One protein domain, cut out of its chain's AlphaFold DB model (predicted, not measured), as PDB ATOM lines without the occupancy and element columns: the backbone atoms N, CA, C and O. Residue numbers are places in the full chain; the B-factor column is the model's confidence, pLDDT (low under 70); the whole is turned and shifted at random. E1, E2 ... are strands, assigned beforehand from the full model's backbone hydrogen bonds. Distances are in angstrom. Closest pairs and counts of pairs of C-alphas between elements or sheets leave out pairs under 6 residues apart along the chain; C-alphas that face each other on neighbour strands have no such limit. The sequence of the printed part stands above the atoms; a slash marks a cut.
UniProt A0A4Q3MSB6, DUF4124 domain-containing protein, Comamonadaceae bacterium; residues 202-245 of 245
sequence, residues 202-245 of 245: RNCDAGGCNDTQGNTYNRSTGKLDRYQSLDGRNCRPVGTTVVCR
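Overview. This is residues 202 to 245 of the 245 residues of the protein "DUF4124 domain-containing protein" of Comamonadaceae bacterium (UniProt A0A4Q3MSB6). Little regular structure: a small flat slab with the antiparallel sheet E2 - E3 - E4 at one end and loops with short E1 at the other, tied to E2 through residues 216 to 217. The printed part has 44 residues, 17 in four named strands, E1 E2 E3 E4 along the chain; the class is all strand. It is compact, with a radius of gyration of the C-alphas of 10.4 A, spanning 26 by 22 by 11 A.

Along the chain. Find C-alpha 224 at (215.572, 202.671, 214.304); E2 runs 11.2 A to residue 228. E3, residues 234 to 238, runs 12.9 A. E4, residues 241 to 244, runs 9.9 A to C-alpha 244 at (220.834, 206.721, 202.314). E1, residues 209 to 211, runs 6.8 A.

Arrangement. E2, E3 and E4 form a meander, each strand the antiparallel neighbour of the one before. Within hydrogen-bond range, find N 227 and O 235, 2.9 A, in hairpin E2 and E3, and N 238 and O 241, 2.8 A, in hairpin E3 and E4. E1 is near E2, with 7 pairs of C-alphas within 10 A, and apart from E3 and E4.

Size, cuts and confidence. The farthest C-alphas, Ser 220 and Asp 231, are 28.5 A apart. Residues 212 to 223 make a long link. The printed part has no cut, and no printed residue is under 70 in pLDDT.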
ATOM      1  N   ARG A 202     204.923 196.028 214.155       92.00
ATOM      2  CA  ARG A 202     204.402 194.722 213.747       92.00
ATOM      3  C   ARG A 202     205.575 193.794 213.415       92.00
ATOM      4  O   ARG A 202     206.714 194.229 213.262       92.00
ATOM      5  N   ASN A 203     205.307 192.493 213.317       93.06
ATOM      6  CA  ASN A 203     206.287 191.482 212.891       93.06
ATOM      7  C   ASN A 203     207.628 191.544 213.652       93.06
ATOM      8  O   ASN A 203     208.691 191.578 213.042       93.06
ATOM      9  N   CYS A 204     207.566 191.580 214.986       94.25
ATOM     10  CA  CYS A 204     208.749 191.549 215.843       94.25
ATOM     11  C   CYS A 204     209.354 190.138 215.913       94.25
ATOM     12  O   CYS A 204     208.924 189.312 216.724       94.25
ATOM     13  N   ASP A 205     210.355 189.857 215.087       93.44
ATOM     14  CA  ASP A 205     211.058 188.577 215.033       93.44
ATOM     15  C   ASP A 205     212.450 188.661 215.696       93.44
ATOM     16  O   ASP A 205     212.693 189.488 216.584       93.44
ATOM     17  N   ALA A 206     213.350 187.731 215.368       91.00
ATOM     18  CA  ALA A 206     214.736 187.784 215.837       91.00
ATOM     19  C   ALA A 206     215.569 188.846 215.089       91.00
ATOM     20  O   ALA A 206     216.603 189.268 215.607       91.00
ATOM     21  N   GLY A 207     215.131 189.269 213.898       90.50
ATOM     22  CA  GLY A 207     215.797 190.271 213.070       90.50
ATOM     23  C   GLY A 207     215.424 191.711 213.424       90.50
ATOM     24  O   GLY A 207     216.243 192.609 213.240       90.50
ATOM     25  N   GLY A 208     214.234 191.945 213.977       95.12
ATOM     26  CA  GLY A 208     213.784 193.270 214.396       95.12
ATOM     27  C   GLY A 208     212.265 193.371 214.465       95.12
ATOM     28  O   GLY A 208     211.566 192.371 214.426       95.12
ATOM     29  N   CYS A 209     211.755 194.589 214.587       96.50
ATOM     30  CA  CYS A 209     210.336 194.905 214.438       96.50
ATOM     31  C   CYS A 209     210.158 195.810 213.219       96.50
ATOM     32  O   CYS A 209     210.989 196.688 213.008       96.50
ATOM     33  N   ASN A 210     209.078 195.653 212.458       95.62
ATOM     34  CA  ASN A 210     208.762 196.528 211.328       95.62
ATOM     35  C   ASN A 210     207.520 197.362 211.637       95.62
ATOM     36  O   ASN A 210     206.540 196.812 212.123       95.62
ATOM     37  N   ASP A 211     207.513 198.662 211.366       94.06
ATOM     38  CA  ASP A 211     206.280 199.450 211.486       94.06
ATOM     39  C   ASP A 211     205.417 199.398 210.214       94.06
ATOM     40  O   ASP A 211     205.779 198.812 209.190       94.06
ATOM     41  N   THR A 212     204.237 200.016 210.287       89.94
ATOM     42  CA  THR A 212     203.304 200.154 209.158       89.94
ATOM     43  C   THR A 212     203.844 201.006 208.008       89.94
ATOM     44  O   THR A 212     203.259 200.986 206.929       89.94
ATOM     45  N   GLN A 213     204.944 201.731 208.217       89.06
ATOM     46  CA  GLN A 213     205.601 202.580 207.222       89.06
ATOM     47  C   GLN A 213     206.828 201.889 206.597       89.06
ATOM     48  O   GLN A 213     207.518 202.487 205.779       89.06
ATOM     49  N   GLY A 214     207.095 200.624 206.950       91.19
ATOM     50  CA  GLY A 214     208.224 199.855 206.422       91.19
ATOM     51  C   GLY A 214     209.558 200.141 207.113       91.19
ATOM     52  O   GLY A 214     210.600 199.692 206.634       91.19
ATOM     53  N   ASN A 215     209.552 200.856 208.238       94.56
ATOM     54  CA  ASN A 215     210.755 201.099 209.017       94.56
ATOM     55  C   ASN A 215     211.073 199.895 209.896       94.56
ATOM     56  O   ASN A 215     210.183 199.313 210.516       94.56
ATOM     57  N   THR A 216     212.354 199.559 210.004       94.88
ATOM     58  CA  THR A 216     212.836 198.433 210.802       94.88
ATOM     59  C   THR A 216     213.536 198.941 212.055       94.88
ATOM     60  O   THR A 216     214.436 199.783 211.993       94.88
ATOM     61  N   TYR A 217     213.154 198.392 213.201       95.81
ATOM     62  CA  TYR A 217     213.690 198.706 214.518       95.81
ATOM     63  C   TYR A 217     214.431 197.499 215.072       95.81
ATOM     64  O   TYR A 217     213.977 196.357 214.976       95.81
ATOM     65  N   ASN A 218     215.565 197.752 215.708       93.69
ATOM     66  CA  ASN A 218     216.324 196.714 216.375       93.69
ATOM     67  C   ASN A 218     215.624 196.314 217.683       93.69
ATOM     68  O   ASN A 218     215.401 197.145 218.562       93.69
ATOM     69  N   ARG A 219     215.327 195.020 217.843       91.06
ATOM     70  CA  ARG A 219     214.601 194.490 219.005       91.06
ATOM     71  C   ARG A 219     215.323 194.691 220.338       91.06
ATOM     72  O   ARG A 219     214.662 194.865 221.354       91.06
ATOM     73  N   SER A 220     216.656 194.634 220.361       91.81
ATOM     74  CA  SER A 220     217.416 194.710 221.615       91.81
ATOM     75  C   SER A 220     217.585 196.140 222.115       91.81
ATOM     76  O   SER A 220     217.639 196.366 223.320       91.81
ATOM     77  N   THR A 221     217.657 197.107 221.199       91.44
ATOM     78  CA  THR A 221     217.887 198.518 221.545       91.44
ATOM     79  C   THR A 221     216.635 199.381 221.437       91.44
ATOM     80  O   THR A 221     216.625 200.489 221.966       91.44
ATOM     81  N   GLY A 222     215.607 198.915 220.721       90.50
ATOM     82  CA  GLY A 222     214.435 199.709 220.352       90.50
ATOM     83  C   GLY A 222     214.745 200.853 219.380       90.50
ATOM     84  O   GLY A 222     213.874 201.675 219.108       90.50
ATOM     85  N   LYS A 223     215.980 200.945 218.871       93.25
ATOM     86  CA  LYS A 223     216.400 202.017 217.963       93.25
ATOM     87  C   LYS A 223     216.040 201.689 216.520       93.25
ATOM     88  O   LYS A 223     216.042 200.526 216.118       93.25
ATOM     89  N   LEU A 224     215.777 202.737 215.746       94.12
ATOM     90  CA  LEU A 224     215.572 202.671 214.304       94.12
ATOM     91  C   LEU A 224     216.855 202.166 213.625       94.12
ATOM     92  O   LEU A 224     217.902 202.792 213.763       94.12
ATOM     93  N   ASP A 225     216.784 201.039 212.919       94.50
ATOM     94  CA  ASP A 225     217.911 200.475 212.161       94.50
ATOM     95  C   ASP A 225     217.871 200.904 210.689       94.50
ATOM     96  O   ASP A 225     218.906 201.178 210.074       94.50
ATOM     97  N   ARG A 226     216.664 200.982 210.114       93.69
ATOM     98  CA  ARG A 226     216.443 201.355 208.714       93.69
ATOM     99  C   ARG A 226     215.091 202.034 208.533       93.69
ATOM    100  O   ARG A 226     214.115 201.609 209.141       93.69
ATOM    101  N   TYR A 227     215.032 203.038 207.668       95.25
ATOM    102  CA  TYR A 227     213.786 203.667 207.235       95.25
ATOM    103  C   TYR A 227     213.815 203.966 205.734       95.25
ATOM    104  O   TYR A 227     214.896 204.067 205.145       95.25
ATOM    105  N   GLN A 228     212.646 204.104 205.112       93.88
ATOM    106  CA  GLN A 228     212.540 204.623 203.747       93.88
ATOM    107  C   GLN A 228     212.356 206.140 203.784       93.88
ATOM    108  O   GLN A 228     211.471 206.652 204.465       93.88
ATOM    109  N   SER A 229     213.213 206.868 203.064       92.00
ATOM    110  CA  SER A 229     212.997 208.295 202.808       92.00
ATOM    111  C   SER A 229     211.762 208.491 201.927       92.00
ATOM    112  O   SER A 229     211.344 207.576 201.215       92.00
ATOM    113  N   LEU A 230     211.250 209.719 201.893       91.25
ATOM    114  CA  LEU A 230     210.211 210.152 200.952       91.25
ATOM    115  C   LEU A 230     210.617 209.907 199.485       91.25
ATOM    116  O   LEU A 230     209.765 209.657 198.642       91.25
ATOM    117  N   ASP A 231     211.922 209.886 199.199       93.00
ATOM    118  CA  ASP A 231     212.484 209.598 197.872       93.00
ATOM    119  C   ASP A 231     212.544 208.092 197.536       93.00
ATOM    120  O   ASP A 231     213.161 207.697 196.545       93.00
ATOM    121  N   GLY A 232     212.016 207.220 198.403       92.75
ATOM    122  CA  GLY A 232     212.076 205.759 198.267       92.75
ATOM    123  C   GLY A 232     213.451 205.138 198.552       92.75
ATOM    124  O   GLY A 232     213.605 203.916 198.516       92.75
ATOM    125  N   ARG A 233     214.464 205.957 198.862       95.06
ATOM    126  CA  ARG A 233     215.803 205.484 199.240       95.06
ATOM    127  C   ARG A 233     215.802 204.883 200.633       95.06
ATOM    128  O   ARG A 233     215.123 205.366 201.538       95.06
ATOM    129  N   ASN A 234     216.627 203.862 200.820       94.94
ATOM    130  CA  ASN A 234     216.750 203.196 202.103       94.94
ATOM    131  C   ASN A 234     217.836 203.873 202.937       94.94
ATOM    132  O   ASN A 234     219.024 203.791 202.620       94.94
ATOM    133  N   CYS A 235     217.430 204.488 204.038       96.62
ATOM    134  CA  CYS A 235     218.291 205.235 204.936       96.62
ATOM    135  C   CYS A 235     218.580 204.448 206.215       96.62
ATOM    136  O   CYS A 235     217.717 203.742 206.740       96.62
ATOM    137  N   ARG A 236     219.813 204.555 206.719       96.50
ATOM    138  CA  ARG A 236     220.230 203.990 208.011       96.50
ATOM    139  C   ARG A 236     220.897 205.072 208.863       96.50
ATOM    140  O   ARG A 236     221.793 205.754 208.356       96.50
ATOM    141  N   PRO A 237     220.503 205.235 210.135       94.81
ATOM    142  CA  PRO A 237     221.209 206.108 211.060       94.81
ATOM    143  C   PRO A 237     222.522 205.448 211.506       94.81
ATOM    144  O   PRO A 237     222.532 204.338 212.039       94.81
ATOM    145  N   VAL A 238     223.647 206.130 211.297       94.62
ATOM    146  CA  VAL A 238     224.989 205.689 211.701       94.62
ATOM    147  C   VAL A 238     225.573 206.746 212.639       94.62
ATOM    148  O   VAL A 238     226.179 207.727 212.219       94.62
ATOM    149  N   GLY A 239     225.354 206.565 213.943       92.81
ATOM    150  CA  GLY A 239     225.715 207.568 214.946       92.81
ATOM    151  C   GLY A 239     224.756 208.758 214.906       92.81
ATOM    152  O   GLY A 239     223.581 208.605 215.228       92.81
ATOM    153  N   THR A 240     225.262 209.935 214.535       93.19
ATOM    154  CA  THR A 240     224.478 211.175 214.385       93.19
ATOM    155  C   THR A 240     224.158 211.517 212.931       93.19
ATOM    156  O   THR A 240     223.460 212.496 212.676       93.19
ATOM    157  N   THR A 241     224.657 210.737 211.971       96.12
ATOM    158  CA  THR A 241     224.428 210.965 210.543       96.12
ATOM    159  C   THR A 241     223.498 209.907 209.965       96.12
ATOM    160  O   THR A 241     223.363 208.803 210.494       96.12
ATOM    161  N   VAL A 242     222.830 210.250 208.866       96.75
ATOM    162  CA  VAL A 242     221.990 209.324 208.106       96.75
ATOM    163  C   VAL A 242     222.671 209.044 206.777       96.75
ATOM    164  O   VAL A 242     223.022 209.968 206.047       96.75
ATOM    165  N   VAL A 243     222.821 207.764 206.446       96.50
ATOM    166  CA  VAL A 243     223.338 207.324 205.149       96.50
ATOM    167  C   VAL A 243     222.208 206.665 204.367       96.50
ATOM    168  O   VAL A 243     221.687 205.632 204.787       96.50
ATOM    169  N   CYS A 244     221.845 207.252 203.228       96.50
ATOM    170  CA  CYS A 244     220.834 206.721 202.314       96.50
ATOM    171  C   CYS A 244     221.495 206.075 201.095       96.50
ATOM    172  O   CYS A 244     222.458 206.618 200.552       96.50
ATOM    173  N   ARG A 245     220.987 204.912 200.684       92.94
ATOM    174  CA  ARG A 245     221.407 204.190 199.478       92.94
ATOM    175  C   ARG A 245     220.213 203.904 198.582       92.94
ATOM    176  O   ARG A 245     219.111 203.660 199.133       92.94
TER     177      ARG A 245